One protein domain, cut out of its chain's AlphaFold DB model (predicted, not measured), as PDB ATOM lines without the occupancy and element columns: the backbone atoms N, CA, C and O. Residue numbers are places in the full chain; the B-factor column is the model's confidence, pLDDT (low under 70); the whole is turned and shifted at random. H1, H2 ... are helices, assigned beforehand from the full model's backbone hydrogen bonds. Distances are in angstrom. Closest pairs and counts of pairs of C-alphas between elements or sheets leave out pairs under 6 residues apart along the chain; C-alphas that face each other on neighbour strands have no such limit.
ATOM      1  N   ASN A  21       8.015-102.600  64.113       78.44
ATOM      2  CA  ASN A  21       6.746-102.248  63.476       78.44
ATOM      3  C   ASN A  21       5.615-101.983  64.477       78.44
ATOM      4  O   ASN A  21       4.753-101.153  64.218       78.44
ATOM      5  N   THR A  22       5.574-102.697  65.608       84.25
ATOM      6  CA  THR A  22       4.440-102.588  66.541       84.25
ATOM      7  C   THR A  22       4.692-101.541  67.616       84.25
ATOM      8  O   THR A  22       5.764-101.497  68.225       84.25
ATOM      9  N   GLN A  23       3.664-100.747  67.920       81.62
ATOM     10  CA  GLN A  23       3.752 -99.703  68.941       81.62
ATOM     11  C   GLN A  23       4.076-100.267  70.329       81.62
ATOM     12  O   GLN A  23       4.839 -99.665  71.078       81.62
ATOM     13  N   LYS A  24       3.561-101.457  70.663       87.62
ATOM     14  CA  LYS A  24       3.871-102.137  71.929       87.62
ATOM     15  C   LYS A  24       5.369-102.424  72.066       87.62
ATOM     16  O   LYS A  24       5.951-102.105  73.097       87.62
ATOM     17  N   ALA A  25       5.991-103.000  71.034       89.81
ATOM     18  CA  ALA A  25       7.424-103.289  71.048       89.81
ATOM     19  C   ALA A  25       8.258-102.002  71.048       89.81
ATOM     20  O   ALA A  25       9.257-101.920  71.756       89.81
ATOM     21  N   ARG A  26       7.811-100.973  70.313       88.19
ATOM     22  CA  ARG A  26       8.468 -99.662  70.281       88.19
ATOM     23  C   ARG A  26       8.491 -99.031  71.669       88.19
ATOM     24  O   ARG A  26       9.557 -98.667  72.144       88.19
ATOM     25  N   ARG A  27       7.340 -98.978  72.345       89.62
ATOM     26  CA  ARG A  27       7.219 -98.449  73.711       89.62
ATOM     27  C   ARG A  27       8.038 -99.247  74.723       89.62
ATOM     28  O   ARG A  27       8.661 -98.639  75.584       89.62
ATOM     29  N   ALA A  28       8.074-100.575  74.602       92.69
ATOM     30  CA  ALA A  28       8.902-101.414  75.466       92.69
ATOM     31  C   ALA A  28      10.397-101.097  75.303       92.69
ATOM     32  O   ALA A  28      11.090-100.929  76.300       92.69
ATOM     33  N   LEU A  29      10.879-100.950  74.064       91.88
ATOM     34  CA  LEU A  29      12.260-100.547  73.816       91.88
ATOM     35  C   LEU A  29      12.533 -99.133  74.341       91.88
ATOM     36  O   LEU A  29      13.495 -98.943  75.073       91.88
ATOM     37  N   GLN A  30      11.675 -98.163  74.021       91.06
ATOM     38  CA  GLN A  30      11.824 -96.784  74.492       91.06
ATOM     39  C   GLN A  30      11.895 -96.696  76.019       91.06
ATOM     40  O   GLN A  30      12.698 -95.929  76.530       91.06
ATOM     41  N   HIS A  31      11.092 -97.479  76.748       92.06
ATOM     42  CA  HIS A  31      11.165 -97.530  78.209       92.06
ATOM     43  C   HIS A  31      12.551 -97.969  78.681       92.06
ATOM     44  O   HIS A  31      13.148 -97.296  79.509       92.06
ATOM     45  N   VAL A  32      13.087 -99.061  78.126       92.25
ATOM     46  CA  VAL A  32      14.419 -99.542  78.521       92.25
ATOM     47  C   VAL A  32      15.508 -98.529  78.165       92.25
ATOM     48  O   VAL A  32      16.425 -98.332  78.950       92.25
ATOM     49  N   LEU A  33      15.396 -97.854  77.017       91.25
ATOM     50  CA  LEU A  33      16.339 -96.804  76.619       91.25
ATOM     51  C   LEU A  33      16.261 -95.566  77.527       91.25
ATOM     52  O   LEU A  33      17.286 -94.942  77.764       91.25
ATOM     53  N   LYS A  34      15.078 -95.219  78.057       90.44
ATOM     54  CA  LYS A  34      14.917 -94.112  79.023       90.44
ATOM     55  C   LYS A  34      15.585 -94.400  80.365       90.44
ATOM     56  O   LYS A  34      16.036 -93.461  81.011       90.44
ATOM     57  N   ASP A  35      15.653 -95.670  80.754       90.81
ATOM     58  CA  ASP A  35      16.266 -96.110  82.011       90.81
ATOM     59  C   ASP A  35      17.804 -96.234  81.925       90.81
ATOM     60  O   ASP A  35      18.452 -96.507  82.936       90.81
ATOM     61  N   GLN A  36      18.402 -96.061  80.737       87.19
ATOM     62  CA  GLN A  36      19.860 -96.069  80.561       87.19
ATOM     63  C   GLN A  36      20.518 -94.832  81.175       87.19
ATOM     64  O   GLN A  36      19.863 -93.824  81.445       87.19
ATOM     65  N   ASP A  37      21.836 -94.899  81.363       92.19
ATOM     66  CA  ASP A  37      22.613 -93.783  81.890       92.19
ATOM     67  C   ASP A  37      22.431 -92.515  81.040       92.19
ATOM     68  O   ASP A  37      22.430 -92.556  79.806       92.19
ATOM     69  N   ILE A  38      22.250 -91.373  81.707       91.81
ATOM     70  CA  ILE A  38      21.899 -90.121  81.032       91.81
ATOM     71  C   ILE A  38      23.044 -89.605  80.149       91.81
ATOM     72  O   ILE A  38      22.796 -89.049  79.080       91.81
ATOM     73  N   GLU A  39      24.300 -89.834  80.544       93.31
ATOM     74  CA  GLU A  39      25.467 -89.421  79.764       93.31
ATOM     75  C   GLU A  39      25.626 -90.305  78.521       93.31
ATOM     76  O   GLU A  39      25.964 -89.809  77.442       93.31
ATOM     77  N   GLU A  40      25.297 -91.597  78.631       90.69
ATOM     78  CA  GLU A  40      25.217 -92.497  77.476       90.69
ATOM     79  C   GLU A  40      24.130 -92.045  76.489       90.69
ATOM     80  O   GLU A  40      24.398 -91.935  75.287       90.69
ATOM     81  N   GLN A  41      22.932 -91.698  76.978       92.06
ATOM     82  CA  GLN A  41      21.854 -91.174  76.133       92.06
ATOM     83  C   GLN A  41      22.300 -89.907  75.388       92.06
ATOM     84  O   GLN A  41      22.182 -89.829  74.162       92.06
ATOM     85  N   ARG A  42      22.889 -88.936  76.091       94.62
ATOM     86  CA  ARG A  42      23.391 -87.691  75.486       94.62
ATOM     87  C   ARG A  42      24.443 -87.955  74.416       94.62
ATOM     88  O   ARG A  42      24.363 -87.395  73.320       94.62
ATOM     89  N   LEU A  43      25.394 -88.849  74.694       93.50
ATOM     90  CA  LEU A  43      26.437 -89.226  73.744       93.50
ATOM     91  C   LEU A  43      25.845 -89.859  72.479       93.50
ATOM     92  O   LEU A  43      26.184 -89.451  71.364       93.50
ATOM     93  N   VAL A  44      24.948 -90.834  72.633       92.19
ATOM     94  CA  VAL A  44      24.311 -91.526  71.506       92.19
ATOM     95  C   VAL A  44      23.459 -90.559  70.680       92.19
ATOM     96  O   VAL A  44      23.535 -90.572  69.446       92.19
ATOM     97  N   GLY A  45      22.697 -89.686  71.338       93.38
ATOM     98  CA  GLY A  45      21.889 -88.651  70.696       93.38
ATOM     99  C   GLY A  45      22.730 -87.671  69.881       93.38
ATOM    100  O   GLY A  45      22.446 -87.434  68.703       93.38
ATOM    101  N   ALA A  46      23.822 -87.170  70.459       94.69
ATOM    102  CA  ALA A  46      24.760 -86.289  69.768       94.69
ATOM    103  C   ALA A  46      25.416 -86.984  68.563       94.69
ATOM    104  O   ALA A  46      25.479 -86.423  67.467       94.69
ATOM    105  N   GLN A  47      25.846 -88.241  68.700       93.56
ATOM    106  CA  GLN A  47      26.397 -89.008  67.578       93.56
ATOM    107  C   GLN A  47      25.359 -89.264  66.476       93.56
ATOM    108  O   GLN A  47      25.691 -89.250  65.287       93.56
ATOM    109  N   ALA A  48      24.102 -89.519  66.840       91.00
ATOM    110  CA  ALA A  48      23.009 -89.679  65.889       91.00
ATOM    111  C   ALA A  48      22.740 -88.381  65.113       91.00
ATOM    112  O   ALA A  48      22.644 -88.423  63.883       91.00
ATOM    113  N   LEU A  49      22.720 -87.230  65.793       93.06
ATOM    114  CA  LEU A  49      22.593 -85.934  65.130       93.06
ATOM    115  C   LEU A  49      23.794 -85.636  64.224       93.06
ATOM    116  O   LEU A  49      23.611 -85.265  63.069       93.06
ATOM    117  N   SER A  50      25.020 -85.869  64.698       93.12
ATOM    118  CA  SER A  50      26.234 -85.667  63.898       93.12
ATOM    119  C   SER A  50      26.203 -86.487  62.605       93.12
ATOM    120  O   SER A  50      26.526 -85.973  61.535       93.12
ATOM    121  N   ARG A  51      25.752 -87.748  62.668       89.56
ATOM    122  CA  ARG A  51      25.562 -88.591  61.477       89.56
ATOM    123  C   ARG A  51      24.540 -88.000  60.503       89.56
ATOM    124  O   ARG A  51      24.790 -88.036  59.303       89.56
ATOM    125  N   ALA A  52      23.431 -87.454  60.997       87.25
ATOM    126  CA  ALA A  52      22.425 -86.817  60.147       87.25
ATOM    127  C   ALA A  52      22.952 -85.529  59.490       87.25
ATOM    128  O   ALA A  52      22.769 -85.339  58.292       87.25
ATOM    129  N   LEU A  53      23.672 -84.684  60.232       89.75
ATOM    130  CA  LEU A  53      24.249 -83.431  59.722       89.75
ATOM    131  C   LEU A  53      25.319 -83.653  58.646       89.75
ATOM    132  O   LEU A  53      25.430 -82.859  57.710       89.75
ATOM    133  N   LYS A  54      26.059 -84.767  58.713       87.38
ATOM    134  CA  LYS A  54      27.037 -85.137  57.676       87.38
ATOM    135  C   LYS A  54      26.416 -85.259  56.284       87.38
ATOM    136  O   LYS A  54      27.110 -84.996  55.309       87.38
ATOM    137  N   LEU A  55      25.130 -85.605  56.178       81.12
ATOM    138  CA  LEU A  55      24.412 -85.662  54.895       81.12
ATOM    139  C   LEU A  55      24.307 -84.281  54.223       81.12
ATOM    140  O   LEU A  55      24.224 -84.196  53.001       81.12
ATOM    141  N   PHE A  56      24.396 -83.215  55.017       80.56
ATOM    142  CA  PHE A  56      24.415 -81.819  54.583       80.56
ATOM    143  C   PHE A  56      25.841 -81.250  54.502       80.56
ATOM    144  O   PHE A  56      26.024 -80.056  54.299       80.56
ATOM    145  N   ASN A  57      26.878 -82.087  54.656       83.88
ATOM    146  CA  ASN A  57      28.273 -81.661  54.833       83.88
ATOM    147  C   ASN A  57      28.467 -80.678  56.005       83.88
ATOM    148  O   ASN A  57      29.335 -79.807  55.944       83.88
ATOM    149  N   ARG A  58      27.658 -80.811  57.062       88.88
ATOM    150  CA  ARG A  58      27.733 -79.996  58.280       88.88
ATOM    151  C   ARG A  58      28.111 -80.843  59.491       88.88
ATOM    152  O   ARG A  58      27.959 -82.067  59.502       88.88
ATOM    153  N   SER A  59      28.582 -80.171  60.529       90.56
ATOM    154  CA  SER A  59      28.881 -80.722  61.844       90.56
ATOM    155  C   SER A  59      28.068 -80.015  62.926       90.56
ATOM    156  O   SER A  59      27.630 -78.882  62.757       90.56
ATOM    157  N   ILE A  60      27.921 -80.663  64.084       89.69
ATOM    158  CA  ILE A  60      27.314 -80.058  65.285       89.69
ATOM    159  C   ILE A  60      28.057 -78.777  65.687       89.69
ATOM    160  O   ILE A  60      27.441 -77.828  66.158       89.69
ATOM    161  N   ASN A  61      29.372 -78.743  65.465       89.50
ATOM    162  CA  ASN A  61      30.217 -77.597  65.798       89.50
ATOM    163  C   ASN A  61      30.019 -76.402  64.855       89.50
ATOM    164  O   ASN A  61      30.465 -75.308  65.183       89.50
ATOM    165  N   ASP A  62      29.371 -76.604  63.703       88.56
ATOM    166  CA  ASP A  62      29.095 -75.530  62.746       88.56
ATOM    167  C   ASP A  62      27.807 -74.766  63.098       88.56
ATOM    168  O   ASP A  62      27.512 -73.746  62.480       88.56
ATOM    169  N   LEU A  63      27.030 -75.265  64.070       89.00
ATOM    170  CA  LEU A  63      25.754 -74.688  64.484       89.00
ATOM    171  C   LEU A  63      25.969 -73.469  65.378       89.00
ATOM    172  O   LEU A  63      26.587 -73.566  66.443       89.00
ATOM    173  N   SER A  64      25.412 -72.337  64.958       91.56
ATOM    174  CA  SER A  64      25.435 -71.087  65.713       91.56
ATOM    175  C   SER A  64      24.462 -71.121  66.895       91.56
ATOM    176  O   SER A  64      23.535 -71.931  66.950       91.56
ATOM    177  N   ASP A  65      24.628 -70.205  67.849       90.31
ATOM    178  CA  ASP A  65      23.688 -70.081  68.970       90.31
ATOM    179  C   ASP A  65      22.268 -69.718  68.509       90.31
ATOM    180  O   ASP A  65      21.298 -70.117  69.152       90.31
ATOM    181  N   ALA A  66      22.135 -69.018  67.377       90.19
ATOM    182  CA  ALA A  66      20.843 -68.721  66.768       90.19
ATOM    183  C   ALA A  66      20.154 -69.994  66.247       90.19
ATOM    184  O   ALA A  66      18.968 -70.180  66.508       90.19
ATOM    185  N   ASP A  67      20.904 -70.894  65.600       90.19
ATOM    186  CA  ASP A  67      20.389 -72.182  65.110       90.19
ATOM    187  C   ASP A  67      19.878 -73.049  66.265       90.19
ATOM    188  O   ASP A  67      18.805 -73.649  66.197       90.19
ATOM    189  N   TRP A  68      20.636 -73.089  67.365       92.62
ATOM    190  CA  TRP A  68      20.224 -73.800  68.573       92.62
ATOM    191  C   TRP A  68      18.979 -73.190  69.207       92.62
ATOM    192  O   TRP A  68      18.097 -73.929  69.637       92.62
ATOM    193  N   LEU A  69      18.898 -71.862  69.276       90.44
ATOM    194  CA  LEU A  69      17.771 -71.168  69.889       90.44
ATOM    195  C   LEU A  69      16.480 -71.375  69.089       90.44
ATOM    196  O   LEU A  69      15.458 -71.706  69.689       90.44
ATOM    197  N   ASP A  70      16.537 -71.254  67.762       89.44
ATOM    198  CA  ASP A  70      15.406 -71.546  66.875       89.44
ATOM    199  C   ASP A  70      14.926 -72.993  67.054       89.44
ATOM    200  O   ASP A  70      13.750 -73.250  67.320       89.44
ATOM    201  N   LEU A  71      15.858 -73.948  67.032       89.62
ATOM    202  CA  LEU A  71      15.530 -75.363  67.133       89.62
ATOM    203  C   LEU A  71      14.882 -75.741  68.472       89.62
ATOM    204  O   LEU A  71      13.888 -76.474  68.500       89.62
ATOM    205  N   LEU A  72      15.440 -75.244  69.577       91.94
ATOM    206  CA  LEU A  72      14.921 -75.489  70.921       91.94
ATOM    207  C   LEU A  72      13.538 -74.852  71.110       91.94
ATOM    208  O   LEU A  72      12.645 -75.490  71.672       91.94
ATOM    209  N   GLN A  73      13.314 -73.651  70.569       89.44
ATOM    210  CA  GLN A  73      12.011 -72.985  70.616       89.44
ATOM    211  C   GLN A  73      10.959 -73.707  69.777       89.44
ATOM    212  O   GLN A  73       9.887 -74.027  70.291       89.44
ATOM    213  N   CYS A  74      11.254 -74.025  68.513       83.25
ATOM    214  CA  CYS A  74      10.311 -74.723  67.638       83.25
ATOM    215  C   CYS A  74       9.878 -76.074  68.220       83.25
ATOM    216  O   CYS A  74       8.726 -76.487  68.063       83.25
ATOM    217  N   ARG A  75      10.785 -76.766  68.920       84.25
ATOM    218  CA  ARG A  75      10.513 -78.072  69.534       84.25
ATOM    219  C   ARG A  75      10.034 -78.008  70.979       84.25
ATOM    220  O   ARG A  75       9.627 -79.046  71.487       84.25
ATOM    221  N   HIS A  76      10.006 -76.827  71.597       88.19
ATOM    222  CA  HIS A  76       9.650 -76.645  73.006       88.19
ATOM    223  C   HIS A  76      10.536 -77.498  73.933       88.19
ATOM    224  O   HIS A  76      10.043 -78.212  74.805       88.19
ATOM    225  N   ILE A  77      11.851 -77.460  73.696       91.81
ATOM    226  CA  ILE A  77      12.865 -78.201  74.455       91.81
ATOM    227  C   ILE A  77      13.747 -77.198  75.193       91.81
ATOM    228  O   ILE A  77      14.185 -76.208  74.615       91.81
ATOM    229  N   ASP A  78      14.044 -77.474  76.459       90.50
ATOM    230  CA  ASP A  78      14.727 -76.514  77.329       90.50
ATOM    231  C   ASP A  78      16.205 -76.303  76.967       90.50
ATOM    232  O   ASP A  78      16.738 -75.203  77.107       90.50
ATOM    233  N   ASN A  79      16.903 -77.364  76.545       94.38
ATOM    234  CA  ASN A  79      18.348 -77.337  76.314       94.38
ATOM    235  C   ASN A  79      18.820 -78.420  75.322       94.38
ATOM    236  O   ASN A  79      18.064 -79.305  74.918       94.38
ATOM    237  N   LYS A  80      20.101 -78.343  74.932       94.38
ATOM    238  CA  LYS A  80      20.726 -79.261  73.962       94.38
ATOM    239  C   LYS A  80      20.770 -80.709  74.466       94.38
ATOM    240  O   LYS A  80      20.579 -81.623  73.672       94.38
ATOM    241  N   ASP A  81      20.968 -80.916  75.764       94.88
ATOM    242  CA  ASP A  81      21.056 -82.258  76.346       94.88
ATOM    243  C   ASP A  81      19.712 -82.983  76.251       94.88
ATOM    244  O   ASP A  81      19.651 -84.108  75.759       94.88
ATOM    245  N   ALA A  82      18.616 -82.295  76.582       93.81
ATOM    246  CA  ALA A  82      17.260 -82.816  76.440       93.81
ATOM    247  C   ALA A  82      16.916 -83.160  74.979       93.81
ATOM    248  O   ALA A  82      16.215 -84.139  74.713       93.81
ATOM    249  N   LEU A  83      17.436 -82.399  74.008       94.38
ATOM    250  CA  LEU A  83      17.312 -82.745  72.590       94.38
ATOM    251  C   LEU A  83      18.035 -84.064  72.278       94.38
ATOM    252  O   LEU A  83      17.475 -84.929  71.600       94.38
ATOM    253  N   PHE A  84      19.270 -84.232  72.758       94.75
ATOM    254  CA  PHE A  84      20.031 -85.462  72.543       94.75
ATOM    255  C   PHE A  84      19.366 -86.668  73.206       94.75
ATOM    256  O   PHE A  84      19.268 -87.716  72.573       94.75
ATOM    257  N   GLU A  85      18.833 -86.509  74.414       93.44
ATOM    258  CA  GLU A  85      18.068 -87.539  75.123       93.44
ATOM    259  C   GLU A  85      16.832 -87.977  74.309       93.44
ATOM    260  O   GLU A  85      16.630 -89.171  74.067       93.44
ATOM    261  N   GLN A  86      16.053 -87.028  73.764       92.12
ATOM    262  CA  GLN A  86      14.916 -87.351  72.887       92.12
ATOM    263  C   GLN A  86      15.337 -88.100  71.615       92.12
ATOM    264  O   GLN A  86      14.638 -89.020  71.173       92.12
ATOM    265  N   ILE A  87      16.483 -87.740  71.027       92.19
ATOM    266  CA  ILE A  87      17.033 -88.432  69.854       92.19
ATOM    267  C   ILE A  87      17.478 -89.854  70.212       92.19
ATOM    268  O   ILE A  87      17.194 -90.794  69.465       92.19
ATOM    269  N   ALA A  88      18.157 -90.025  71.345       92.00
ATOM    270  CA  ALA A  88      18.699 -91.303  71.790       92.00
ATOM    271  C   ALA A  88      17.596 -92.333  72.050       92.00
ATOM    272  O   ALA A  88      17.653 -93.456  71.551       92.00
ATOM    273  N   VAL A  89      16.537 -91.915  72.741       90.62
ATOM    274  CA  VAL A  89      15.358 -92.752  72.991       90.62
ATOM    275  C   VAL A  89      14.511 -92.941  71.724       90.62
ATOM    276  O   VAL A  89      13.736 -93.891  71.611       90.62
ATOM    277  N   GLY A  90      14.681 -92.062  70.734       86.75
ATOM    278  CA  GLY A  90      13.970 -92.097  69.461       86.75
ATOM    279  C   GLY A  90      12.561 -91.520  69.516       86.75
ATOM    280  O   GLY A  90      11.732 -91.901  68.692       86.75
ATOM    281  N   ASP A  91      12.305 -90.621  70.468       86.31
ATOM    282  CA  ASP A  91      11.144 -89.726  70.452       86.31
ATOM    283  C   ASP A  91      11.333 -88.608  69.398       86.31
ATOM    284  O   ASP A  91      10.356 -88.059  68.899       86.31
ATOM    285  N   LEU A  92      12.579 -88.327  68.987       87.12
ATOM    286  CA  LEU A  92      12.908 -87.405  67.898       87.12
ATOM    287  C   LEU A  92      13.857 -88.046  66.877       87.12
ATOM    288  O   LEU A  92      14.869 -88.651  67.229       87.12
ATOM    289  N   LEU A  93      13.564 -87.890  65.585       87.94
ATOM    290  CA  LEU A  93      14.476 -88.327  64.530       87.94
ATOM    291  C   LEU A  93      15.556 -87.263  64.259       87.94
ATOM    292  O   LEU A  93      15.214 -86.116  63.963       87.94
ATOM    293  N   PRO A  94      16.854 -87.623  64.256       89.19
ATOM    294  CA  PRO A  94      17.939 -86.668  64.014       89.19
ATOM    295  C   PRO A  94      17.888 -86.063  62.603       89.19
ATOM    296  O   PRO A  94      18.346 -84.944  62.384       89.19
ATOM    297  N   GLN A  95      17.294 -86.770  61.639       85.44
ATOM    298  CA  GLN A  95      17.097 -86.273  60.279       85.44
ATOM    299  C   GLN A  95      16.109 -85.097  60.230       85.44
ATOM    300  O   GLN A  95      16.297 -84.198  59.420       85.44
ATOM    301  N   LEU A  96      15.099 -85.051  61.110       84.06
ATOM    302  CA  LEU A  96      14.187 -83.902  61.190       84.06
ATOM    303  C   LEU A  96      14.912 -82.649  61.665       84.06
ATOM    304  O   LEU A  96      14.634 -81.562  61.177       84.06
ATOM    305  N   VAL A  97      15.825 -82.818  62.620       89.19
ATOM    306  CA  VAL A  97      16.651 -81.740  63.170       89.19
ATOM    307  C   VAL A  97      17.551 -81.184  62.067       89.19
ATOM    308  O   VAL A  97      17.531 -79.987  61.808       89.19
ATOM    309  N   ALA A  98      18.268 -82.056  61.354       87.62
ATOM    310  CA  ALA A  98      19.123 -81.648  60.242       87.62
ATOM    311  C   ALA A  98      18.331 -80.969  59.107       87.62
ATOM    312  O   ALA A  98      18.746 -79.923  58.615       87.62
ATOM    313  N   ASN A  99      17.166 -81.510  58.737       81.19
ATOM    314  CA  ASN A  99      16.305 -80.905  57.720       81.19
ATOM    315  C   ASN A  99      15.767 -79.542  58.154       81.19
ATOM    316  O   ASN A  99      15.757 -78.620  57.355       81.19
ATOM    317  N   HIS A 100      15.317 -79.394  59.399       83.88
ATOM    318  CA  HIS A 100      14.815 -78.109  59.897       83.88
ATOM    319  C   HIS A 100      15.871 -77.008  59.760       83.88
ATOM    320  O   HIS A 100      15.568 -75.919  59.286       83.88
ATOM    321  N   LEU A 101      17.119 -77.334  60.098       85.25
ATOM    322  CA  LEU A 101      18.241 -76.401  60.040       85.25
ATOM    323  C   LEU A 101      18.679 -76.070  58.604       85.25
ATOM    324  O   LEU A 101      19.032 -74.929  58.325       85.25
ATOM    325  N   PHE A 102      18.661 -77.049  57.690       82.00
ATOM    326  CA  PHE A 102      19.347 -76.921  56.395       82.00
ATOM    327  C   PHE A 102      18.493 -77.200  55.153       82.00
ATOM    328  O   PHE A 102      19.012 -77.116  54.043       82.00
ATOM    329  N   ALA A 103      17.193 -77.487  55.268       68.75
ATOM    330  CA  ALA A 103      16.346 -77.767  54.097       68.75
ATOM    331  C   ALA A 103      16.254 -76.582  53.120       68.75
ATOM    332  O   ALA A 103      16.054 -76.789  51.923       68.75
ATOM    333  N   ASN A 104      16.413 -75.355  53.624       63.25
ATOM    334  CA  ASN A 104      16.386 -74.125  52.830       63.25
ATOM    335  C   ASN A 104      17.778 -73.625  52.429       63.25
ATOM    336  O   ASN A 104      17.874 -72.698  51.617       63.25
TER     337      ASN A 104
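AT A GLANCE: This is residues 21 to 104 of the 186 residues of the protein "RelA/SpoT family protein" of Enterobacteriaceae bacterium TzEc077 (UniProt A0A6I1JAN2). H2, the longest helix, crosses H4 at the core; H5 packs on residues 48 to 53 of H2, and H3 packs on H5. H1 lies at the other end of the long axis. The printed part has 84 residues with five named helices, H1 to H5, and no named strand: all helix, mostly crossed, compact, radius of gyration of the C-alphas 13.1 A, spans 36 by 25 by 21 A.

HOW THE PARTS SIT: H1, residues 23 to 34, touches H4, residues 80 to 89, with residues 30 to 34 alone; closest C-alphas Leu 33 and Val 89, 5.5 A. H2, residues 38 to 54, touches H4 about perpendicular, 90 degrees; closest C-alphas Gly 45 and Phe 84, 4.1 A. Every helix O i to N i+4 pair is within hydrogen-bond range.

IN THESE COORDINATES: H1 begins at C-alpha 23 (3.752, -99.703, 68.941). H2 spans 24.4 A. H3 is residues 65 to 75; H5, residues 94 to 102, ends at C-alpha 102 (19.347, -76.921, 56.395).

THE WHOLE: The farthest C-alphas, Lys 24 and Ser 64, are 38.3 A apart. The printed part has no cut and no long link. Residues 103 to 104 are under pLDDT 70.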